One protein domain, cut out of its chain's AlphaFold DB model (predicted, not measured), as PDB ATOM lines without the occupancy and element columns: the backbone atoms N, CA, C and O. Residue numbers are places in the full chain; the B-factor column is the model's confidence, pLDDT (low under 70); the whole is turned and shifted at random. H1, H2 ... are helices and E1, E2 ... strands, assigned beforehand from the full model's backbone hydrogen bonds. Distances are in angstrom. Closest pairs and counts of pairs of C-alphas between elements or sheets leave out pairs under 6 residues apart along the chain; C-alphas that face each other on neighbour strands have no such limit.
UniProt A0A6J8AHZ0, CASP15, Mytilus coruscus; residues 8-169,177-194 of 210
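What this domain is: This is residues 8 to 169 and 177 to 194 of the 210 residues of the protein "CASP15" of Mytilus coruscus (UniProt A0A6J8AHZ0). What is the main picture? A parallel sheet of four strands, in the order E3 E2 E4 E7, is sandwiched between two long helices, H3 over one face and H4 over the other, in three layers. A small hairpin, E5 and E6, packs on residues 86 to 90 of H4; E1 and H1 lie out at one end of the long axis, and H6 lies beyond the hairpin without touching it. What is printed? There are 180 residues with six named helices and seven named strands, along the chain E1 H1 E2 H2 H3 E3 H4 E4 E5 E6 H5 E7 H6, a mixed class. The whole is only just compact, close to loose, with a radius of gyration of the C-alphas of 18.6 A and spans of 53 by 38 by 37 A.

How they stand to each other: How is the sheet joined? It runs E3, residues 79 to 82, E2, residues 35 to 44, E4, residues 108 to 118, and E7, residues 158 to 165. Within hydrogen-bond range are N 81 and O 41 at 2.9 A, N 42 and O 114 at 2.8 A, and N 161 and O 113 at 2.8 A. What is on its faces? H3, residues 58 to 76, runs along the strands over E2 and E4 at a height over the sheet of 9.7 A; its closest C-alphas to E2 are those of Phe 76 and Leu 38, 4.9 A. H4, residues 86 to 102, is on the opposite face, over E2, at a height over the sheet of 10.4 A. E2, H2 at residues 47 to 50, H3 and E3 form a strand-helix-strand unit, two parallel neighbour strands with helices between; E3, H4 and E4 form a split one, with E2 between its strands, and both crossovers are right-handed. What is near H4? In the hairpin of E5, residues 123 to 126, and E6, residues 134 to 137, N 124 and O 136 are 2.8 A apart, within hydrogen-bond range; the closest C-alphas of H4 and E6 are those of Lys 86 and Ala 136, 5.7 A. H5, residues 138 to 143, only grazes the sheet and is close to H4 but not clearly touching, with C-alphas 141 and 93 6.5 A apart. What of the rest? E1, residues 15 to 17, pairs with no named strand; H1, residues 21 to 24, H2 and H6, residues 180 to 192, are not on the sheet. Every O i to N i+4 pair is within hydrogen-bond range in H4 and H5, 13 of 15 in H3 and 8 of 9 in H6; H1 and H2 are too short for one.

Where its parts are: Where are the anchors? E1 begins at C-alpha 15 (181.554, 212.018, 311.047), and H6 ends at C-alpha 192 (198.070, 241.109, 329.408). How long are the longer elements? From first to last C-alpha, E4 measures 30.4 A, E2 28.1 A, H3 27.4 A and H4 24.3 A.

The domain as a whole: How large is it? The two C-alphas farthest apart, those of Arg 11 and Asn 56, are 59.9 A apart. Where is it cut or loosely linked? Residues 170 to 176 are not printed, with 16.6 A from C-alpha 169 to C-alpha 177; the link H5 to E7, residues 144 to 157, is long. Where is confidence low? Of the printed part, 58 residues have pLDDT under 70, among them residues 46 to 63 and 177 to 194.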
ATOM      1  N   LYS A   8     181.794 206.622 313.164       62.38
ATOM      2  CA  LYS A   8     180.453 206.451 312.594       62.38
ATOM      3  C   LYS A   8     180.078 207.663 311.759       62.38
ATOM      4  O   LYS A   8     180.159 208.809 312.207       62.38
ATOM      5  N   GLU A   9     179.624 207.406 310.541       53.75
ATOM      6  CA  GLU A   9     179.076 208.430 309.664       53.75
ATOM      7  C   GLU A   9     177.569 208.555 309.915       53.75
ATOM      8  O   GLU A   9     176.805 207.593 309.802       53.75
ATOM      9  N   THR A  10     177.128 209.739 310.332       55.91
ATOM     10  CA  THR A  10     175.711 209.979 310.626       55.91
ATOM     11  C   THR A  10     174.922 210.282 309.351       55.91
ATOM     12  O   THR A  10     175.469 210.735 308.347       55.91
ATOM     13  N   ARG A  11     173.589 210.135 309.403       47.66
ATOM     14  CA  ARG A  11     172.677 210.489 308.293       47.66
ATOM     15  C   ARG A  11     172.793 211.948 307.816       47.66
ATOM     16  O   ARG A  11     172.263 212.262 306.757       47.66
ATOM     17  N   SER A  12     173.455 212.832 308.572       55.38
ATOM     18  CA  SER A  12     173.716 214.221 308.173       55.38
ATOM     19  C   SER A  12     175.069 214.427 307.473       55.38
ATOM     20  O   SER A  12     175.472 215.576 307.304       55.38
ATOM     21  N   GLY A  13     175.815 213.360 307.162       61.00
ATOM     22  CA  GLY A  13     177.173 213.442 306.608       61.00
ATOM     23  C   GLY A  13     178.223 213.975 307.592       61.00
ATOM     24  O   GLY A  13     179.344 214.274 307.194       61.00
ATOM     25  N   LYS A  14     177.880 214.123 308.880       63.84
ATOM     26  CA  LYS A  14     178.851 214.471 309.924       63.84
ATOM     27  C   LYS A  14     179.455 213.189 310.481       63.84
ATOM     28  O   LYS A  14     178.719 212.339 310.991       63.84
ATOM     29  N   LYS A  15     180.778 213.068 310.384       68.50
ATOM     30  CA  LYS A  15     181.554 212.018 311.047       68.50
ATOM     31  C   LYS A  15     181.600 212.325 312.549       68.50
ATOM     32  O   LYS A  15     181.895 213.449 312.948       68.50
ATOM     33  N   THR A  16     181.275 211.339 313.373       70.88
ATOM     34  CA  THR A  16     181.353 211.417 314.837       70.88
ATOM     35  C   THR A  16     182.211 210.278 315.356       70.88
ATOM     36  O   THR A  16     182.119 209.166 314.834       70.88
ATOM     37  N   ILE A  17     183.010 210.547 316.388       75.44
ATOM     38  CA  ILE A  17     183.789 209.517 317.081       75.44
ATOM     39  C   ILE A  17     183.130 209.241 318.415       75.44
ATOM     40  O   ILE A  17     182.869 210.161 319.192       75.44
ATOM     41  N   GLU A  18     182.853 207.970 318.660       81.81
ATOM     42  CA  GLU A  18     182.457 207.494 319.971       81.81
ATOM     43  C   GLU A  18     183.710 207.044 320.709       81.81
ATOM     44  O   GLU A  18     184.422 206.162 320.242       81.81
ATOM     45  N   VAL A  19     183.978 207.658 321.860       83.50
ATOM     46  CA  VAL A  19     185.142 207.331 322.682       83.50
ATOM     47  C   VAL A  19     184.687 207.061 324.104       83.50
ATOM     48  O   VAL A  19     183.791 207.730 324.623       83.50
ATOM     49  N   SER A  20     185.278 206.043 324.727       86.56
ATOM     50  CA  SER A  20     184.967 205.699 326.112       86.56
ATOM     51  C   SER A  20     185.375 206.830 327.061       86.56
ATOM     52  O   SER A  20     186.375 207.511 326.835       86.56
ATOM     53  N   GLU A  21     184.641 207.005 328.160       88.94
ATOM     54  CA  GLU A  21     184.982 208.003 329.182       88.94
ATOM     55  C   GLU A  21     186.404 207.792 329.727       88.94
ATOM     56  O   GLU A  21     187.153 208.751 329.879       88.94
ATOM     57  N   SER A  22     186.823 206.539 329.928       88.94
ATOM     58  CA  SER A  22     188.185 206.214 330.363       88.94
ATOM     59  C   SER A  22     189.260 206.626 329.360       88.94
ATOM     60  O   SER A  22     190.326 207.069 329.774       88.94
ATOM     61  N   THR A  23     188.992 206.499 328.058       85.75
ATOM     62  CA  THR A  23     189.929 206.934 327.012       85.75
ATOM     63  C   THR A  23     189.984 208.459 326.958       85.75
ATOM     64  O   THR A  23     191.064 209.032 326.897       85.75
ATOM     65  N   PHE A  24     188.832 209.128 327.045       85.75
ATOM     66  CA  PHE A  24     188.757 210.589 327.036       85.75
ATOM     67  C   PHE A  24     189.425 211.231 328.264       85.75
ATOM     68  O   PHE A  24     190.037 212.289 328.154       85.75
ATOM     69  N   LEU A  25     189.309 210.591 329.431       88.19
ATOM     70  CA  LEU A  25     189.922 211.031 330.686       88.19
ATOM     71  C   LEU A  25     191.334 210.464 330.905       88.19
ATOM     72  O   LEU A  25     191.895 210.644 331.988       88.19
ATOM     73  N   SER A  26     191.900 209.768 329.915       90.06
ATOM     74  CA  SER A  26     193.262 209.246 330.001       90.06
ATOM     75  C   SER A  26     194.256 210.398 330.209       90.06
ATOM     76  O   SER A  26     194.159 211.414 329.516       90.06
ATOM     77  N   PRO A  27     195.219 210.271 331.140       90.50
ATOM     78  CA  PRO A  27     196.267 211.275 331.313       90.50
ATOM     79  C   PRO A  27     197.263 211.287 330.144       90.50
ATOM     80  O   PRO A  27     197.915 212.304 329.915       90.50
ATOM     81  N   ASP A  28     197.349 210.177 329.408       89.75
ATOM     82  CA  ASP A  28     198.299 209.954 328.325       89.75
ATOM     83  C   ASP A  28     197.566 209.757 326.990       89.75
ATOM     84  O   ASP A  28     196.467 209.192 326.941       89.75
ATOM     85  N   TYR A  29     198.186 210.211 325.898       86.44
ATOM     86  CA  TYR A  29     197.699 209.952 324.541       86.44
ATOM     87  C   TYR A  29     197.999 208.509 324.115       86.44
ATOM     88  O   TYR A  29     199.000 207.930 324.533       86.44
ATOM     89  N   ASP A  30     197.155 207.947 323.244       81.69
ATOM     90  CA  ASP A  30     197.236 206.545 322.820       81.69
ATOM     91  C   ASP A  30     198.560 206.195 322.114       81.69
ATOM     92  O   ASP A  30     198.798 206.559 320.962       81.69
ATOM     93  N   GLU A  31     199.413 205.437 322.802       69.62
ATOM     94  CA  GLU A  31     200.724 204.990 322.318       69.62
ATOM     95  C   GLU A  31     200.658 203.860 321.277       69.62
ATOM     96  O   GLU A  31     201.688 203.485 320.722       69.62
ATOM     97  N   ASN A  32     199.474 203.319 320.959       74.06
ATOM     98  CA  ASN A  32     199.335 202.211 320.002       74.06
ATOM     99  C   ASN A  32     199.508 202.628 318.524       74.06
ATOM    100  O   ASN A  32     199.406 201.792 317.621       74.06
ATOM    101  N   CYS A  33     199.788 203.904 318.260       74.50
ATOM    102  CA  CYS A  33     200.134 204.414 316.938       74.50
ATOM    103  C   CYS A  33     201.531 203.930 316.507       74.50
ATOM    104  O   CYS A  33     202.529 204.185 317.176       74.50
ATOM    105  N   SER A  34     201.630 203.258 315.356       77.44
ATOM    106  CA  SER A  34     202.899 202.701 314.857       77.44
ATOM    107  C   SER A  34     203.850 203.754 314.280       77.44
ATOM    108  O   SER A  34     205.025 203.468 314.045       77.44
ATOM    109  N   THR A  35     203.357 204.971 314.039       82.31
ATOM    110  CA  THR A  35     204.106 206.063 313.410       82.31
ATOM    111  C   THR A  35     203.880 207.372 314.166       82.31
ATOM    112  O   THR A  35     202.784 207.663 314.647       82.31
ATOM    113  N   ARG A  36     204.944 208.172 314.315       83.94
ATOM    114  CA  ARG A  36     204.928 209.362 315.186       83.94
ATOM    115  C   ARG A  36     203.970 210.448 314.700       83.94
ATOM    116  O   ARG A  36     203.344 211.105 315.523       83.94
ATOM    117  N   GLY A  37     203.826 210.635 313.397       87.81
ATOM    118  CA  GLY A  37     202.950 211.670 312.866       87.81
ATOM    119  C   GLY A  37     203.399 212.205 311.525       87.81
ATOM    120  O   GLY A  37     204.280 211.622 310.904       87.81
ATOM    121  N   LEU A  38     202.808 213.341 311.152       90.06
ATOM    122  CA  LEU A  38     203.263 214.207 310.069       90.06
ATOM    123  C   LEU A  38     203.829 215.499 310.660       90.06
ATOM    124  O   LEU A  38     203.228 216.070 311.575       90.06
ATOM    125  N   ALA A  39     204.934 215.986 310.102       91.50
ATOM    126  CA  ALA A  39     205.419 217.335 310.346       91.50
ATOM    127  C   ALA A  39     205.388 218.161 309.056       91.50
ATOM    128  O   ALA A  39     205.797 217.703 307.992       91.50
ATOM    129  N   VAL A  40     204.895 219.391 309.169       91.81
ATOM    130  CA  VAL A  40     204.837 220.354 308.068       91.81
ATOM    131  C   VAL A  40     205.552 221.625 308.504       91.81
ATOM    132  O   VAL A  40     205.180 222.256 309.497       91.81
ATOM    133  N   LEU A  41     206.581 222.003 307.753       91.38
ATOM    134  CA  LEU A  41     207.349 223.224 307.946       91.38
ATOM    135  C   LEU A  41     206.957 224.249 306.884       91.38
ATOM    136  O   LEU A  41     207.088 224.004 305.688       91.38
ATOM    137  N   VAL A  42     206.513 225.419 307.331       90.88
ATOM    138  CA  VAL A  42     206.223 226.568 306.473       90.88
ATOM    139  C   VAL A  42     207.219 227.679 306.771       90.88
ATOM    140  O   VAL A  42     207.296 228.164 307.900       90.88
ATOM    141  N   GLN A  43     207.945 228.111 305.747       88.25
ATOM    142  CA  GLN A  43     208.920 229.192 305.808       88.25
ATOM    143  C   GLN A  43     208.456 230.353 304.927       88.25
ATOM    144  O   GLN A  43     208.606 230.331 303.710       88.25
ATOM    145  N   ASN A  44     207.886 231.390 305.533       84.44
ATOM    146  CA  ASN A  44     207.449 232.585 304.809       84.44
ATOM    147  C   ASN A  44     208.385 233.751 305.132       84.44
ATOM    148  O   ASN A  44     208.104 234.574 306.014       84.44
ATOM    149  N   PHE A  45     209.507 233.807 304.414       77.06
ATOM    150  CA  PHE A  45     210.497 234.876 304.519       77.06
ATOM    151  C   PHE A  45     210.494 235.726 303.248       77.06
ATOM    152  O   PHE A  45     210.473 235.212 302.138       77.06
ATOM    153  N   ASP A  46     210.532 237.052 303.389       68.94
ATOM    154  CA  ASP A  46     210.651 237.919 302.215       68.94
ATOM    155  C   ASP A  46     211.973 237.580 301.467       68.94
ATOM    156  O   ASP A  46     213.004 237.419 302.127       68.94
ATOM    157  N   PRO A  47     211.999 237.485 300.119       60.88
ATOM    158  CA  PRO A  47     213.181 237.048 299.355       60.88
ATOM    159  C   PRO A  47     214.444 237.884 299.603       60.88
ATOM    160  O   PRO A  47     215.565 237.400 299.475       60.88
ATOM    161  N   GLU A  48     214.277 239.142 300.009       58.53
ATOM    162  CA  GLU A  48     215.370 240.035 300.410       58.53
ATOM    163  C   GLU A  48     216.145 239.522 301.640       58.53
ATOM    164  O   GLU A  48     217.300 239.896 301.845       58.53
ATOM    165  N   PHE A  49     215.528 238.632 302.422       53.38
ATOM    166  CA  PHE A  49     216.083 237.962 303.600       53.38
ATOM    167  C   PHE A  49     216.530 236.525 303.303       53.38
ATOM    168  O   PHE A  49     217.231 235.940 304.123       53.38
ATOM    169  N   ALA A  50     216.212 235.981 302.119       50.72
ATOM    170  CA  ALA A  50     216.840 234.751 301.627       50.72
ATOM    171  C   ALA A  50     218.350 234.953 301.392       50.72
ATOM    172  O   ALA A  50     219.123 233.999 301.384       50.72
ATOM    173  N   ASN A  51     218.792 236.211 301.267       50.19
ATOM    174  CA  ASN A  51     220.201 236.590 301.296       50.19
ATOM    175  C   ASN A  51     220.684 236.752 302.752       50.19
ATOM    176  O   ASN A  51     220.923 237.854 303.252       50.19
ATOM    177  N   ILE A  52     220.786 235.603 303.420       49.09
ATOM    178  CA  ILE A  52     221.166 235.372 304.825       49.09
ATOM    179  C   ILE A  52     222.438 236.150 305.225       49.09
ATOM    180  O   ILE A  52     222.549 236.638 306.350       49.09
ATOM    181  N   GLU A  53     223.362 236.373 304.285       47.31
ATOM    182  CA  GLU A  53     224.613 237.118 304.503       47.31
ATOM    183  C   GLU A  53     224.416 238.598 304.880       47.31
ATOM    184  O   GLU A  53     225.287 239.196 305.512       47.31
ATOM    185  N   LYS A  54     223.277 239.218 304.536       51.00
ATOM    186  CA  LYS A  54     223.008 240.639 304.838       51.00
ATOM    187  C   LYS A  54     222.433 240.885 306.239       51.00
ATOM    188  O   LYS A  54     222.282 242.040 306.645       51.00
ATOM    189  N   LEU A  55     222.114 239.836 306.995       52.31
ATOM    190  CA  LEU A  55     221.478 239.921 308.312       52.31
ATOM    191  C   LEU A  55     222.501 239.679 309.428       52.31
ATOM    192  O   LEU A  55     222.563 238.593 309.992       52.31
ATOM    193  N   ASN A  56     223.289 240.712 309.752       52.75
ATOM    194  CA  ASN A  56     224.263 240.778 310.859       52.75
ATOM    195  C   ASN A  56     223.919 239.879 312.078       52.75
ATOM    196  O   ASN A  56     223.215 240.320 312.990       52.75
ATOM    197  N   GLY A  57     224.432 238.644 312.114       55.34
ATOM    198  CA  GLY A  57     224.410 237.723 313.264       55.34
ATOM    199  C   GLY A  57     223.073 237.040 313.602       55.34
ATOM    200  O   GLY A  57     223.091 235.904 314.061       55.34
ATOM    201  N   GLN A  58     221.920 237.665 313.334       54.59
ATOM    202  CA  GLN A  58     220.589 237.093 313.635       54.59
ATOM    203  C   GLN A  58     220.248 235.855 312.789       54.59
ATOM    204  O   GLN A  58     219.386 235.062 313.160       54.59
ATOM    205  N   CYS A  59     220.928 235.678 311.657       56.97
ATOM    206  CA  CYS A  59     220.729 234.526 310.789       56.97
ATOM    207  C   CYS A  59     221.346 233.230 311.324       56.97
ATOM    208  O   CYS A  59     220.830 232.171 310.994       56.97
ATOM    209  N   ASN A  60     222.383 233.281 312.167       59.41
ATOM    210  CA  ASN A  60     222.990 232.056 312.701       59.41
ATOM    211  C   ASN A  60     222.012 231.317 313.623       59.41
ATOM    212  O   ASN A  60     221.819 230.120 313.462       59.41
ATOM    213  N   GLU A  61     221.316 232.044 314.501       65.50
ATOM    214  CA  GLU A  61     220.283 231.470 315.374       65.50
ATOM    215  C   GLU A  61     219.098 230.918 314.571       65.50
ATOM    216  O   GLU A  61     218.569 229.859 314.895       65.50
ATOM    217  N   LEU A  62     218.687 231.604 313.495       65.88
ATOM    218  CA  LEU A  62     217.609 231.125 312.630       65.88
ATOM    219  C   LEU A  62     218.016 229.871 311.845       65.88
ATOM    220  O   LEU A  62     217.196 228.974 311.692       65.88
ATOM    221  N   MET A  63     219.260 229.795 311.366       65.50
ATOM    222  CA  MET A  63     219.785 228.624 310.658       65.50
ATOM    223  C   MET A  63     219.985 227.434 311.595       65.50
ATOM    224  O   MET A  63     219.630 226.316 311.237       65.50
ATOM    225  N   GLU A  64     220.486 227.657 312.810       72.38
ATOM    226  CA  GLU A  64     220.541 226.622 313.847       72.38
ATOM    227  C   GLU A  64     219.137 226.128 314.210       72.38
ATOM    228  O   GLU A  64     218.909 224.923 314.331       72.38
ATOM    229  N   LEU A  65     218.170 227.043 314.316       73.00
ATOM    230  CA  LEU A  65     216.774 226.701 314.557       73.00
ATOM    231  C   LEU A  65     216.178 225.900 313.389       73.00
ATOM    232  O   LEU A  65     215.536 224.877 313.621       73.00
ATOM    233  N   LEU A  66     216.417 226.320 312.146       70.12
ATOM    234  CA  LEU A  66     215.999 225.602 310.941       70.12
ATOM    235  C   LEU A  66     216.578 224.186 310.911       70.12
ATOM    236  O   LEU A  66     215.810 223.233 310.809       70.12
ATOM    237  N   HIS A  67     217.888 224.036 311.116       75.44
ATOM    238  CA  HIS A  67     218.541 222.729 311.211       75.44
ATOM    239  C   HIS A  67     217.980 221.867 312.348       75.44
ATOM    240  O   HIS A  67     217.812 220.659 312.189       75.44
ATOM    241  N   SER A  68     217.629 222.470 313.490       78.56
ATOM    242  CA  SER A  68     216.989 221.729 314.581       78.56
ATOM    243  C   SER A  68     215.615 221.177 314.182       78.56
ATOM    244  O   SER A  68     215.243 220.086 314.616       78.56
ATOM    245  N   TYR A  69     214.880 221.887 313.317       79.19
ATOM    246  CA  TYR A  69     213.590 221.434 312.799       79.19
ATOM    247  C   TYR A  69     213.711 220.480 311.614       79.19
ATOM    248  O   TYR A  69     212.849 219.620 311.480       79.19
ATOM    249  N   GLU A  70     214.766 220.558 310.803       74.75
ATOM    250  CA  GLU A  70     215.051 219.558 309.762       74.75
ATOM    251  C   GLU A  70     215.184 218.157 310.364       74.75
ATOM    252  O   GLU A  70     214.565 217.218 309.872       74.75
ATOM    253  N   TYR A  71     215.878 218.027 311.497       79.25
ATOM    254  CA  TYR A  71     215.947 216.757 312.226       79.25
ATOM    255  C   TYR A  71     214.565 216.266 312.690       79.25
ATOM    256  O   TYR A  71     214.256 215.075 312.642       79.25
ATOM    257  N   VAL A  72     213.700 217.183 313.133       76.94
ATOM    258  CA  VAL A  72     212.318 216.842 313.501       76.94
ATOM    259  C   VAL A  72     211.525 216.399 312.268       76.94
ATOM    260  O   VAL A  72     210.779 215.428 312.348       76.94
ATOM    261  N   LEU A  73     211.709 217.048 311.119       78.31
ATOM    262  CA  LEU A  73     211.066 216.650 309.867       78.31
ATOM    263  C   LEU A  73     211.515 215.258 309.417       78.31
ATOM    264  O   LEU A  73     210.664 214.452 309.060       78.31
ATOM    265  N   GLU A  74     212.796 214.908 309.540       81.12
ATOM    266  CA  GLU A  74     213.269 213.558 309.197       81.12
ATOM    267  C   GLU A  74     212.555 212.459 310.002       81.12
ATOM    268  O   GLU A  74     212.311 211.364 309.495       81.12
ATOM    269  N   ILE A  75     212.175 212.754 311.248       79.19
ATOM    270  CA  ILE A  75     211.488 211.813 312.140       79.19
ATOM    271  C   ILE A  75     209.984 211.699 311.827       79.19
ATOM    272  O   ILE A  75     209.392 210.639 312.047       79.19
ATOM    273  N   PHE A  76     209.356 212.780 311.360       77.19
ATOM    274  CA  PHE A  76     207.903 212.898 311.174       77.19
ATOM    275  C   PHE A  76     207.464 212.939 309.693       77.19
ATOM    276  O   PHE A  76     206.274 212.920 309.407       77.19
ATOM    277  N   GLY A  77     208.390 212.995 308.739       73.69
ATOM    278  CA  GLY A  77     208.122 213.191 307.313       73.69
ATOM    279  C   GLY A  77     208.420 214.619 306.834       73.69
ATOM    280  O   GLY A  77     208.166 215.602 307.527       73.69
ATOM    281  N   ASN A  78     208.945 214.724 305.609       71.69
ATOM    282  CA  ASN A  78     209.476 215.970 305.054       71.69
ATOM    283  C   ASN A  78     208.436 216.694 304.183       71.69
ATOM    284  O   ASN A  78     208.395 216.485 302.971       71.69
ATOM    285  N   GLN A  79     207.623 217.573 304.776       87.06
ATOM    286  CA  GLN A  79     206.846 218.566 304.021       87.06
ATOM    287  C   GLN A  79     207.360 219.971 304.332       87.06
ATOM    288  O   GLN A  79     207.057 220.533 305.383       87.06
ATOM    289  N   ILE A  80     208.165 220.522 303.423       89.12
ATOM    290  CA  ILE A  80     208.711 221.879 303.526       89.12
ATOM    291  C   ILE A  80     208.059 222.739 302.452       89.12
ATOM    292  O   ILE A  80     208.057 222.383 301.275       89.12
ATOM    293  N   HIS A  81     207.515 223.876 302.870       91.12
ATOM    294  CA  HIS A  81     206.870 224.839 301.993       91.12
ATOM    295  C   HIS A  81     207.440 226.227 302.229       91.12
ATOM    296  O   HIS A  81     207.586 226.663 303.370       91.12
ATOM    297  N   GLU A  82     207.708 226.941 301.144       89.12
ATOM    298  CA  GLU A  82     208.346 228.248 301.191       89.12
ATOM    299  C   GLU A  82     207.471 229.301 300.516       89.12
ATOM    300  O   GLU A  82     206.908 229.069 299.446       89.12
ATOM    301  N   ASN A  83     207.409 230.484 301.124       87.12
ATOM    302  CA  ASN A  83     206.885 231.710 300.521       87.12
ATOM    303  C   ASN A  83     205.462 231.573 299.964       87.12
ATOM    304  O   ASN A  83     205.155 232.046 298.868       87.12
ATOM    305  N   LEU A  84     204.588 230.948 300.748       91.62
ATOM    306  CA  LEU A  84     203.192 230.736 300.394       91.62
ATOM    307  C   LEU A  84     202.407 232.049 300.435       91.62
ATOM    308  O   LEU A  84     202.559 232.857 301.364       91.62
ATOM    309  N   THR A  85     201.523 232.234 299.453       91.75
ATOM    310  CA  THR A  85     200.470 233.252 299.534       91.75
ATOM    311  C   THR A  85     199.472 232.891 300.636       91.75
ATOM    312  O   THR A  85     199.506 231.797 301.207       91.75
ATOM    313  N   LYS A  86     198.576 233.815 300.987       92.06
ATOM    314  CA  LYS A  86     197.527 233.542 301.976       92.06
ATOM    315  C   LYS A  86     196.629 232.381 301.545       92.06
ATOM    316  O   LYS A  86     196.322 231.514 302.364       92.06
ATOM    317  N   ASP A  87     196.244 232.362 300.275       93.50
ATOM    318  CA  ASP A  87     195.364 231.334 299.728       93.50
ATOM    319  C   ASP A  87     196.084 229.990 299.603       93.50
ATOM    320  O   ASP A  87     195.510 228.962 299.970       93.50
ATOM    321  N   ASP A  88     197.360 229.984 299.201       94.94
ATOM    322  CA  ASP A  88     198.172 228.761 299.176       94.94
ATOM    323  C   ASP A  88     198.349 228.183 300.579       94.94
ATOM    324  O   ASP A  88     198.250 226.973 300.772       94.94
ATOM    325  N   LEU A  89     198.562 229.046 301.579       94.38
ATOM    326  CA  LEU A  89     198.687 228.631 302.970       94.38
ATOM    327  C   LEU A  89     197.404 227.939 303.443       94.38
ATOM    328  O   LEU A  89     197.458 226.812 303.928       94.38
ATOM    329  N   TYR A  90     196.236 228.565 303.272       96.19
ATOM    330  CA  TYR A  90     194.972 227.929 303.655       96.19
ATOM    331  C   TYR A  90     194.680 226.660 302.851       96.19
ATOM    332  O   TYR A  90     194.161 225.694 303.411       96.19
ATOM    333  N   THR A  91     195.046 226.639 301.571       96.75
ATOM    334  CA  THR A  91     194.903 225.457 300.719       96.75
ATOM    335  C   THR A  91     195.756 224.303 301.236       96.75
ATOM    336  O   THR A  91     195.230 223.201 301.374       96.75
ATOM    337  N   LEU A  92     197.014 224.558 301.612       96.31
ATOM    338  CA  LEU A  92     197.913 223.572 302.216       96.31
ATOM    339  C   LEU A  92     197.334 222.991 303.511       96.31
ATOM    340  O   LEU A  92     197.243 221.779 303.672       96.31
ATOM    341  N   PHE A  93     196.912 223.836 304.454       95.62
ATOM    342  CA  PHE A  93     196.368 223.330 305.719       95.62
ATOM    343  C   PHE A  93     195.055 222.566 305.515       95.62
ATOM    344  O   PHE A  93     194.832 221.536 306.154       95.62
ATOM    345  N   SER A  94     194.206 223.023 304.590       95.75
ATOM    346  CA  SER A  94     192.987 222.308 304.220       95.75
ATOM    347  C   SER A  94     193.280 220.965 303.545       95.75
ATOM    348  O   SER A  94     192.563 220.000 303.818       95.75
ATOM    349  N   SER A  95     194.305 220.871 302.689       94.19
ATOM    350  CA  SER A  95     194.685 219.606 302.054       94.19
ATOM    351  C   SER A  95     195.244 218.628 303.078       94.19
ATOM    352  O   SER A  95     194.753 217.509 303.140       94.19
ATOM    353  N   VAL A  96     196.143 219.070 303.965       93.19
ATOM    354  CA  VAL A  96     196.681 218.225 305.044       93.19
ATOM    355  C   VAL A  96     195.548 217.667 305.910       93.19
ATOM    356  O   VAL A  96     195.496 216.465 306.148       93.19
ATOM    357  N   ALA A  97     194.591 218.500 306.337       92.75
ATOM    358  CA  ALA A  97     193.439 218.034 307.115       92.75
ATOM    359  C   ALA A  97     192.606 216.973 306.368       92.75
ATOM    360  O   ALA A  97     192.228 215.953 306.947       92.75
ATOM    361  N   LYS A  98     192.350 217.182 305.070       90.94
ATOM    362  CA  LYS A  98     191.630 216.213 304.228       90.94
ATOM    363  C   LYS A  98     192.413 214.920 304.040       90.94
ATOM    364  O   LYS A  98     191.810 213.853 304.060       90.94
ATOM    365  N   ASP A  99     193.727 215.001 303.876       89.00
ATOM    366  CA  ASP A  99     194.581 213.833 303.699       89.00
ATOM    367  C   ASP A  99     194.547 212.946 304.945       89.00
ATOM    368  O   ASP A  99     194.417 211.732 304.808       89.00
ATOM    369  N   PHE A 100     194.550 213.538 306.147       87.88
ATOM    370  CA  PHE A 100     194.323 212.819 307.408       87.88
ATOM    371  C   PHE A 100     192.962 212.117 307.466       87.88
ATOM    372  O   PHE A 100     192.875 210.989 307.948       87.88
ATOM    373  N   ASP A 101     191.903 212.756 306.972       85.31
ATOM    374  CA  ASP A 101     190.537 212.219 307.022       85.31
ATOM    375  C   ASP A 101     190.211 211.189 305.929       85.31
ATOM    376  O   ASP A 101     189.220 210.460 306.061       85.31
ATOM    377  N   ASN A 102     191.013 211.146 304.860       81.06
ATOM    378  CA  ASN A 102     190.799 210.289 303.692       81.06
ATOM    379  C   ASN A 102     191.732 209.063 303.630       81.06
ATOM    380  O   ASN A 102     191.407 208.118 302.916       81.06
ATOM    381  N   ASN A 103     192.870 209.062 304.334       66.44
ATOM    382  CA  ASN A 103     193.908 208.024 304.220       66.44
ATOM    383  C   ASN A 103     194.105 207.188 305.501       66.44
ATOM    384  O   ASN A 103     193.583 207.503 306.566       66.44
ATOM    385  N   GLU A 104     194.960 206.160 305.397       59.03
ATOM    386  CA  GLU A 104     195.463 205.261 306.457       59.03
ATOM    387  C   GLU A 104     196.251 205.959 307.599       59.03
ATOM    388  O   GLU A 104     196.915 205.296 308.395       59.03
ATOM    389  N   TYR A 105     196.191 207.289 307.741       61.59
ATOM    390  CA  TYR A 105     196.882 208.035 308.809       61.59
ATOM    391  C   TYR A 105     196.251 207.853 310.198       61.59
ATOM    392  O   TYR A 105     196.634 208.516 311.166       61.59
ATOM    393  N   THR A 106     195.327 206.903 310.343       65.62
ATOM    394  CA  THR A 106     194.819 206.416 311.628       65.62
ATOM    395  C   THR A 106     195.957 206.009 312.570       65.62
ATOM    396  O   THR A 106     195.811 206.144 313.781       65.62
ATOM    397  N   TYR A 107     197.112 205.611 312.026       75.31
ATOM    398  CA  TYR A 107     198.290 205.180 312.785       75.31
ATOM    399  C   TYR A 107     199.258 206.296 313.199       75.31
ATOM    400  O   TYR A 107     200.290 205.990 313.797       75.31
ATOM    401  N   TYR A 108     198.966 207.560 312.877       85.62
ATOM    402  CA  TYR A 108     199.767 208.707 313.312       85.62
ATOM    403  C   TYR A 108     199.408 209.127 314.729       85.62
ATOM    404  O   TYR A 108     198.230 209.326 315.027       85.62
ATOM    405  N   TYR A 109     200.427 209.301 315.574       86.00
ATOM    406  CA  TYR A 109     200.261 209.752 316.956       86.00
ATOM    407  C   TYR A 109     199.914 211.239 317.035       86.00
ATOM    408  O   TYR A 109     199.030 211.623 317.794       86.00
ATOM    409  N   CYS A 110     200.570 212.090 316.241       89.94
ATOM    410  CA  CYS A 110     200.327 213.529 316.269       89.94
ATOM    411  C   CYS A 110     200.439 214.208 314.900       89.94
ATOM    412  O   CYS A 110     200.828 213.608 313.897       89.94
ATOM    413  N   LEU A 111     200.095 215.493 314.882       91.88
ATOM    414  CA  LEU A 111     200.385 216.407 313.785       91.88
ATOM    415  C   LEU A 111     201.203 217.581 314.320       91.88
ATOM    416  O   LEU A 111     200.813 218.208 315.309       91.88
ATOM    417  N   LEU A 112     202.315 217.885 313.655       92.12
ATOM    418  CA  LEU A 112     203.191 219.000 313.982       92.12
ATOM    419  C   LEU A 112     203.229 220.010 312.834       92.12
ATOM    420  O   LEU A 112     203.533 219.671 311.694       92.12
ATOM    421  N   PHE A 113     203.006 221.275 313.162       92.31
ATOM    422  CA  PHE A 113     203.262 222.401 312.279       92.31
ATOM    423  C   PHE A 113     204.355 223.277 312.860       92.31
ATOM    424  O   PHE A 113     204.254 223.731 314.001       92.31
ATOM    425  N   VAL A 114     205.364 223.565 312.050       89.44
ATOM    426  CA  VAL A 114     206.378 224.572 312.345       89.44
ATOM    427  C   VAL A 114     206.198 225.701 311.343       89.44
ATOM    428  O   VAL A 114     206.264 225.491 310.138       89.44
ATOM    429  N   ILE A 115     205.921 226.907 311.827       88.81
ATOM    430  CA  ILE A 115     205.677 228.080 310.987       88.81
ATOM    431  C   ILE A 115     206.709 229.133 311.355       88.81
ATOM    432  O   ILE A 115     206.669 229.706 312.446       88.81
ATOM    433  N   LEU A 116     207.624 229.392 310.429       85.12
ATOM    434  CA  LEU A 116     208.706 230.353 310.578       85.12
ATOM    435  C   LEU A 116     208.434 231.547 309.676       85.12
ATOM    436  O   LEU A 116     208.290 231.403 308.459       85.12
ATOM    437  N   ARG A 117     208.315 232.735 310.273       78.62
ATOM    438  CA  ARG A 117     207.987 233.945 309.512       78.62
ATOM    439  C   ARG A 117     208.298 235.238 310.264       78.62
ATOM    440  O   ARG A 117     208.604 235.239 311.456       78.62
ATOM    441  N   ARG A 118     208.109 236.379 309.595       69.38
ATOM    442  CA  ARG A 118     208.188 237.717 310.208       69.38
ATOM    443  C   ARG A 118     206.807 238.290 310.555       69.38
ATOM    444  O   ARG A 118     205.902 238.281 309.721       69.38
ATOM    445  N   GLY A 119     206.646 238.828 311.766       64.25
ATOM    446  CA  GLY A 119     205.494 239.649 312.174       64.25
ATOM    447  C   GLY A 119     205.033 239.410 313.614       64.25
ATOM    448  O   GLY A 119     205.849 239.098 314.468       64.25
ATOM    449  N   SER A 120     203.741 239.604 313.903       67.19
ATOM    450  CA  SER A 120     203.198 239.562 315.274       67.19
ATOM    451  C   SER A 120     202.375 238.317 315.655       67.19
ATOM    452  O   SER A 120     201.794 237.632 314.824       67.19
ATOM    453  N   SER A 121     202.294 238.019 316.945       73.94
ATOM    454  CA  SER A 121     201.587 236.844 317.477       73.94
ATOM    455  C   SER A 121     200.152 236.655 316.943       73.94
ATOM    456  O   SER A 121     199.361 237.593 316.930       73.94
ATOM    457  N   GLY A 122     199.816 235.421 316.544       78.75
ATOM    458  CA  GLY A 122     198.461 235.002 316.142       78.75
ATOM    459  C   GLY A 122     198.106 235.216 314.666       78.75
ATOM    460  O   GLY A 122     197.123 234.657 314.184       78.75
ATOM    461  N   ILE A 123     198.923 235.963 313.933       85.19
ATOM    462  CA  ILE A 123     198.802 236.149 312.484       85.19
ATOM    463  C   ILE A 123     200.031 235.588 311.778       85.19
ATOM    464  O   ILE A 123     201.060 235.357 312.410       85.19
ATOM    465  N   ILE A 124     199.950 235.394 310.469       86.06
ATOM    466  CA  ILE A 124     201.043 234.937 309.615       86.06
ATOM    467  C   ILE A 124     201.084 235.861 308.403       86.06
ATOM    468  O   ILE A 124     200.103 235.968 307.682       86.06
ATOM    469  N   LYS A 125     202.200 236.567 308.205       85.00
ATOM    470  CA  LYS A 125     202.461 237.372 307.008       85.00
ATOM    471  C   LYS A 125     202.736 236.396 305.870       85.00
ATOM    472  O   LYS A 125     203.574 235.505 306.026       85.00
ATOM    473  N   CYS A 126     202.023 236.561 304.772       86.94
ATOM    474  CA  CYS A 126     202.149 235.713 303.598       86.94
ATOM    475  C   CYS A 126     202.845 236.462 302.466       86.94
ATOM    476  O   CYS A 126     202.912 237.696 302.468       86.94
ATOM    477  N   LYS A 127     203.352 235.704 301.492       86.38
ATOM    478  CA  LYS A 127     203.820 236.281 300.236       86.38
ATOM    479  C   LYS A 127     202.660 237.016 299.562       86.38
ATOM    480  O   LYS A 127     201.518 236.563 299.602       86.38
ATOM    481  N   THR A 128     202.975 238.137 298.927       81.88
ATOM    482  CA  THR A 128     202.050 238.893 298.086       81.88
ATOM    483  C   THR A 128     202.642 239.065 296.698       81.88
ATOM    484  O   THR A 128     203.819 239.397 296.562       81.88
ATOM    485  N   ASP A 129     201.823 238.867 295.670       77.44
ATOM    486  CA  ASP A 129     202.214 239.146 294.284       77.44
ATOM    487  C   ASP A 129     201.855 240.587 293.871       77.44
ATOM    488  O   ASP A 129     202.317 241.081 292.846       77.44
ATOM    489  N   THR A 130     201.048 241.289 294.678       72.00
ATOM    490  CA  THR A 130     200.493 242.619 294.358       72.00
ATOM    491  C   THR A 130     201.177 243.766 295.105       72.00
ATOM    492  O   THR A 130     200.816 244.926 294.920       72.00
ATOM    493  N   GLY A 131     202.147 243.460 295.972       67.44
ATOM    494  CA  GLY A 131     202.808 244.433 296.850       67.44
ATOM    495  C   GLY A 131     201.990 244.827 298.090       67.44
ATOM    496  O   GLY A 131     202.521 245.489 298.978       67.44
ATOM    497  N   ASN A 132     200.729 244.392 298.196       73.38
ATOM    498  CA  ASN A 132     199.904 244.582 299.391       73.38
ATOM    499  C   ASN A 132     200.223 243.529 300.448       73.38
ATOM    500  O   ASN A 132     200.256 242.343 300.135       73.38
ATOM    501  N   THR A 133     200.394 243.928 301.707       74.25
ATOM    502  CA  THR A 133     200.670 242.947 302.764       74.25
ATOM    503  C   THR A 133     199.434 242.107 303.064       74.25
ATOM    504  O   THR A 133     198.409 242.639 303.487       74.25
ATOM    505  N   GLU A 134     199.551 240.790 302.903       85.88
ATOM    506  CA  GLU A 134     198.495 239.846 303.250       85.88
ATOM    507  C   GLU A 134     198.828 239.049 304.507       85.88
ATOM    508  O   GLU A 134     199.978 238.675 304.764       85.88
ATOM    509  N   TYR A 135     197.781 238.770 305.284       86.31
ATOM    510  CA  TYR A 135     197.881 238.031 306.530       86.31
ATOM    511  C   TYR A 135     196.882 236.873 306.571       86.31
ATOM    512  O   TYR A 135     195.695 237.036 306.259       86.31
ATOM    513  N   ALA A 136     197.366 235.714 307.011       89.12
ATOM    514  CA  ALA A 136     196.553 234.596 307.456       89.12
ATOM    515  C   ALA A 136     196.410 234.613 308.983       89.12
ATOM    516  O   ALA A 136     197.320 235.020 309.708       89.12
ATOM    517  N   GLU A 137     195.264 234.169 309.482       89.94
ATOM    518  CA  GLU A 137     195.013 234.047 310.915       89.94
ATOM    519  C   GLU A 137     195.300 232.615 311.358       89.94
ATOM    520  O   GLU A 137     194.792 231.660 310.766       89.94
ATOM    521  N   LEU A 138     196.068 232.458 312.439       90.00
ATOM    522  CA  LEU A 138     196.360 231.133 312.982       90.00
ATOM    523  C   LEU A 138     195.082 230.420 313.449       90.00
ATOM    524  O   LEU A 138     194.970 229.211 313.286       90.00
ATOM    525  N   SER A 139     194.092 231.153 313.964       92.00
ATOM    526  CA  SER A 139     192.795 230.588 314.363       92.00
ATOM    527  C   SER A 139     192.081 229.896 313.204       92.00
ATOM    528  O   SER A 139     191.642 228.761 313.363       92.00
ATOM    529  N   LYS A 140     192.043 230.525 312.023       93.31
ATOM    530  CA  LYS A 140     191.437 229.947 310.811       93.31
ATOM    531  C   LYS A 140     192.179 228.707 310.329       93.31
ATOM    532  O   LYS A 140     191.568 227.768 309.839       93.31
ATOM    533  N   ILE A 141     193.498 228.673 310.507       94.19
ATOM    534  CA  ILE A 141     194.291 227.470 310.242       94.19
ATOM    535  C   ILE A 141     193.917 226.351 311.221       94.19
ATOM    536  O   ILE A 141     193.663 225.223 310.806       94.19
ATOM    537  N   MET A 142     193.850 226.655 312.518       94.12
ATOM    538  CA  MET A 142     193.502 225.676 313.552       94.12
ATOM    539  C   MET A 142     192.079 225.126 313.381       94.12
ATOM    540  O   MET A 142     191.830 223.976 313.744       94.12
ATOM    541  N   GLU A 143     191.156 225.904 312.805       95.31
ATOM    542  CA  GLU A 143     189.791 225.464 312.492       95.31
ATOM    543  C   GLU A 143     189.760 224.227 311.587       95.31
ATOM    544  O   GLU A 143     188.940 223.341 311.829       95.31
ATOM    545  N   PHE A 144     190.676 224.089 310.618       95.69
ATOM    546  CA  PHE A 144     190.740 222.897 309.757       95.69
ATOM    547  C   PHE A 144     190.984 221.600 310.539       95.69
ATOM    548  O   PHE A 144     190.559 220.535 310.104       95.69
ATOM    549  N   PHE A 145     191.618 221.689 311.711       94.38
ATOM    550  CA  PHE A 145     191.999 220.538 312.536       94.38
ATOM    551  C   PHE A 145     191.120 220.368 313.775       94.38
ATOM    552  O   PHE A 145     191.439 219.568 314.662       94.38
ATOM    553  N   GLN A 146     190.021 221.117 313.875       91.81
ATOM    554  CA  GLN A 146     189.034 220.872 314.917       91.81
ATOM    555  C   GLN A 146     188.373 219.500 314.708       91.81
ATOM    556  O   GLN A 146     188.233 219.067 313.563       91.81
ATOM    557  N   PRO A 147     187.947 218.807 315.781       89.50
ATOM    558  CA  PRO A 147     187.423 217.442 315.688       89.50
ATOM    559  C   PRO A 147     186.285 217.249 314.681       89.50
ATOM    560  O   PRO A 147     186.158 216.175 314.117       89.50
ATOM    561  N   GLN A 148     185.465 218.275 314.432       87.06
ATOM    562  CA  GLN A 148     184.372 218.220 313.459       87.06
ATOM    563  C   GLN A 148     184.805 218.408 311.994       87.06
ATOM    564  O   GLN A 148     184.007 218.140 311.100       87.06
ATOM    565  N   ASN A 149     186.026 218.897 311.762       90.06
ATOM    566  CA  ASN A 149     186.578 219.189 310.435       90.06
ATOM    567  C   ASN A 149     187.704 218.219 310.038       90.06
ATOM    568  O   ASN A 149     187.932 218.029 308.848       90.06
ATOM    569  N   CYS A 150     188.384 217.620 311.022       91.00
ATOM    570  CA  CYS A 150     189.377 216.566 310.834       91.00
ATOM    571  C   CYS A 150     189.224 215.518 311.942       91.00
ATOM    572  O   CYS A 150     189.782 215.636 313.042       91.00
ATOM    573  N   VAL A 151     188.403 214.515 311.648       88.25
ATOM    574  CA  VAL A 151     187.996 213.469 312.586       88.25
ATOM    575  C   VAL A 151     189.161 212.541 312.912       88.25
ATOM    576  O   VAL A 151     189.359 212.209 314.075       88.25
ATOM    577  N   SER A 152     190.009 212.197 311.941       87.06
ATOM    578  CA  SER A 152     191.142 211.279 312.160       87.06
ATOM    579  C   SER A 152     192.171 211.788 313.176       87.06
ATOM    580  O   SER A 152     192.978 211.017 313.699       87.06
ATOM    581  N   LEU A 153     192.152 213.094 313.456       89.25
ATOM    582  CA  LEU A 153     192.987 213.740 314.462       89.25
ATOM    583  C   LEU A 153     192.236 214.072 315.753       89.25
ATOM    584  O   LEU A 153     192.814 214.710 316.631       89.25
ATOM    585  N   ALA A 154     190.953 213.748 315.898       89.06
ATOM    586  CA  ALA A 154     190.269 214.002 317.160       89.06
ATOM    587  C   ALA A 154     190.954 213.220 318.294       89.06
ATOM    588  O   ALA A 154     191.421 212.105 318.095       89.06
ATOM    589  N   LEU A 155     191.065 213.855 319.464       87.81
ATOM    590  CA  LEU A 155     191.793 213.353 320.643       87.81
ATOM    591  C   LEU A 155     193.302 213.125 320.463       87.81
ATOM    592  O   LEU A 155     193.981 212.814 321.436       87.81
ATOM    593  N   LYS A 156     193.853 213.365 319.271       90.06
ATOM    594  CA  LYS A 156     195.295 213.344 319.020       90.06
ATOM    595  C   LYS A 156     195.908 214.739 319.193       90.06
ATOM    596  O   LYS A 156     195.248 215.742 318.891       90.06
ATOM    597  N   PRO A 157     197.165 214.849 319.648       92.31
ATOM    598  CA  PRO A 157     197.832 216.135 319.786       92.31
ATOM    599  C   PRO A 157     198.064 216.799 318.419       92.31
ATOM    600  O   PRO A 157     198.606 216.193 317.493       92.31
ATOM    601  N   LYS A 158     197.675 218.078 318.314       93.69
ATOM    602  CA  LYS A 158     198.015 218.967 317.189       93.69
ATOM    603  C   LYS A 158     198.900 220.084 317.723       93.69
ATOM    604  O   LYS A 158     198.440 220.914 318.508       93.69
ATOM    605  N   VAL A 159     200.167 220.086 317.336       92.31
ATOM    606  CA  VAL A 159     201.175 221.006 317.863       92.31
ATOM    607  C   VAL A 159     201.478 222.063 316.812       92.31
ATOM    608  O   VAL A 159     201.864 221.736 315.696       92.31
ATOM    609  N   PHE A 160     201.318 223.334 317.176       91.81
ATOM    610  CA  PHE A 160     201.668 224.472 316.329       91.81
ATOM    611  C   PHE A 160     202.805 225.246 316.986       91.81
ATOM    612  O   PHE A 160     202.613 225.899 318.012       91.81
ATOM    613  N   ILE A 161     203.986 225.185 316.384       88.62
ATOM    614  CA  ILE A 161     205.141 225.985 316.769       88.62
ATOM    615  C   ILE A 161     205.217 227.154 315.796       88.62
ATOM    616  O   ILE A 161     205.523 226.976 314.620       88.62
ATOM    617  N   VAL A 162     204.908 228.355 316.278       86.81
ATOM    618  CA  VAL A 162     204.914 229.565 315.450       86.81
ATOM    619  C   VAL A 162     206.012 230.487 315.941       86.81
ATOM    620  O   VAL A 162     205.848 231.178 316.946       86.81
ATOM    621  N   GLN A 163     207.122 230.511 315.210       82.94
ATOM    622  CA  GLN A 163     208.212 231.435 315.473       82.94
ATOM    623  C   GLN A 163     208.012 232.684 314.621       82.94
ATOM    624  O   GLN A 163     208.089 232.650 313.389       82.94
ATOM    625  N   THR A 164     207.754 233.805 315.289       76.44
ATOM    626  CA  THR A 164     207.643 235.108 314.635       76.44
ATOM    627  C   THR A 164     208.853 235.965 314.960       76.44
ATOM    628  O   THR A 164     209.101 236.252 316.128       76.44
ATOM    629  N   MET A 165     209.574 236.424 313.941       68.75
ATOM    630  CA  MET A 165     210.604 237.446 314.126       68.75
ATOM    631  C   MET A 165     209.955 238.831 314.082       68.75
ATOM    632  O   MET A 165     209.280 239.178 313.106       68.75
ATOM    633  N   GLU A 166     210.137 239.621 315.139       59.94
ATOM    634  CA  GLU A 166     209.678 241.007 315.150       59.94
ATOM    635  C   GLU A 166     210.546 241.866 314.218       59.94
ATOM    636  O   GLU A 166     211.764 241.676 314.127       59.94
ATOM    637  N   PRO A 167     209.953 242.823 313.486       55.16
ATOM    638  CA  PRO A 167     210.734 243.761 312.707       55.16
ATOM    639  C   PRO A 167     211.629 244.614 313.615       55.16
ATOM    640  O   PRO A 167     211.166 245.185 314.596       55.16
ATOM    641  N   LYS A 168     212.897 244.786 313.217       54.44
ATOM    642  CA  LYS A 168     213.910 245.602 313.922       54.44
ATOM    643  C   LYS A 168     213.467 247.050 314.202       54.44
ATOM    644  O   LYS A 168     214.000 247.693 315.099       54.44
ATOM    645  N   TYR A 169     212.481 247.543 313.449       57.47
ATOM    646  CA  TYR A 169     211.827 248.834 313.645       57.47
ATOM    647  C   TYR A 169     210.304 248.626 313.741       57.47
ATOM    648  O   TYR A 169     209.627 248.614 312.709       57.47
ATOM    649  N   GLY A 177     197.753 247.959 306.527       54.00
ATOM    650  CA  GLY A 177     197.195 246.665 306.101       54.00
ATOM    651  C   GLY A 177     196.982 245.622 307.197       54.00
ATOM    652  O   GLY A 177     196.490 244.536 306.899       54.00
ATOM    653  N   MET A 178     197.301 245.916 308.463       59.25
ATOM    654  CA  MET A 178     196.787 245.093 309.564       59.25
ATOM    655  C   MET A 178     195.272 245.313 309.707       59.25
ATOM    656  O   MET A 178     194.875 246.475 309.822       59.25
ATOM    657  N   PRO A 179     194.438 244.256 309.739       58.44
ATOM    658  CA  PRO A 179     193.020 244.387 310.059       58.44
ATOM    659  C   PRO A 179     192.817 245.104 311.401       58.44
ATOM    660  O   PRO A 179     193.590 244.893 312.344       58.44
ATOM    661  N   ASP A 180     191.812 245.978 311.481       62.62
ATOM    662  CA  ASP A 180     191.584 246.850 312.643       62.62
ATOM    663  C   ASP A 180     191.396 246.056 313.947       62.62
ATOM    664  O   ASP A 180     191.904 246.445 315.000       62.62
ATOM    665  N   ASP A 181     190.775 244.880 313.867       57.91
ATOM    666  CA  ASP A 181     190.600 243.950 314.985       57.91
ATOM    667  C   ASP A 181     191.938 243.383 315.500       57.91
ATOM    668  O   ASP A 181     192.105 243.120 316.695       57.91
ATOM    669  N   ILE A 182     192.938 243.244 314.628       59.69
ATOM    670  CA  ILE A 182     194.285 242.800 315.005       59.69
ATOM    671  C   ILE A 182     195.096 243.951 315.606       59.69
ATOM    672  O   ILE A 182     195.857 243.734 316.558       59.69
ATOM    673  N   LYS A 183     194.911 245.183 315.116       61.97
ATOM    674  CA  LYS A 183     195.491 246.381 315.745       61.97
ATOM    675  C   LYS A 183     194.988 246.535 317.183       61.97
ATOM    676  O   LYS A 183     195.784 246.770 318.097       61.97
ATOM    677  N   GLU A 184     193.696 246.299 317.398       58.44
ATOM    678  CA  GLU A 184     193.068 246.335 318.718       58.44
ATOM    679  C   GLU A 184     193.578 245.204 319.636       58.44
ATOM    680  O   GLU A 184     193.930 245.449 320.794       58.44
ATOM    681  N   ARG A 185     193.755 243.978 319.118       55.03
ATOM    682  CA  ARG A 185     194.366 242.862 319.875       55.03
ATOM    683  C   ARG A 185     195.827 243.113 320.255       55.03
ATOM    684  O   ARG A 185     196.224 242.747 321.362       55.03
ATOM    685  N   LYS A 186     196.636 243.753 319.398       53.09
ATOM    686  CA  LYS A 186     198.006 244.181 319.758       53.09
ATOM    687  C   LYS A 186     197.987 245.153 320.944       53.09
ATOM    688  O   LYS A 186     198.774 244.978 321.874       53.09
ATOM    689  N   GLN A 187     197.064 246.121 320.959       51.44
ATOM    690  CA  GLN A 187     196.897 247.041 322.094       51.44
ATOM    691  C   GLN A 187     196.435 246.322 323.369       51.44
ATOM    692  O   GLN A 187     196.926 246.625 324.458       51.44
ATOM    693  N   GLN A 188     195.550 245.328 323.256       47.44
ATOM    694  CA  GLN A 188     195.128 244.516 324.401       47.44
ATOM    695  C   GLN A 188     196.262 243.621 324.928       47.44
ATOM    696  O   GLN A 188     196.412 243.483 326.141       47.44
ATOM    697  N   LYS A 189     197.128 243.079 324.060       46.12
ATOM    698  CA  LYS A 189     198.270 242.236 324.460       46.12
ATOM    699  C   LYS A 189     199.295 242.983 325.327       46.12
ATOM    700  O   LYS A 189     199.855 242.379 326.240       46.12
ATOM    701  N   ILE A 190     199.470 244.293 325.126       41.94
ATOM    702  CA  ILE A 190     200.309 245.147 325.994       41.94
ATOM    703  C   ILE A 190     199.766 245.191 327.436       41.94
ATOM    704  O   ILE A 190     200.549 245.300 328.375       41.94
ATOM    705  N   ARG A 191     198.450 245.032 327.650       32.59
ATOM    706  CA  ARG A 191     197.863 244.949 329.001       32.59
ATOM    707  C   ARG A 191     197.982 243.567 329.652       32.59
ATOM    708  O   ARG A 191     198.031 243.491 330.877       32.59
ATOM    709  N   TYR A 192     198.030 242.483 328.874       33.16
ATOM    710  CA  TYR A 192     198.070 241.109 329.408       33.16
ATOM    711  C   TYR A 192     199.486 240.577 329.694       33.16
ATOM    712  O   TYR A 192     199.624 239.598 330.422       33.16
ATOM    713  N   LEU A 193     200.542 241.234 329.201       35.59
ATOM    714  CA  LEU A 193     201.941 240.860 329.473       35.59
ATOM    715  C   LEU A 193     202.437 241.188 330.900       35.59
ATOM    716  O   LEU A 193     203.578 240.882 331.227       35.59
ATOM    717  N   THR A 194     201.585 241.729 331.777       34.06
ATOM    718  CA  THR A 194     201.862 241.902 333.221       34.06
ATOM    719  C   THR A 194     201.299 240.789 334.112       34.06
ATOM    720  O   THR A 194     201.117 240.997 335.308       34.06
TER     721      THR A 194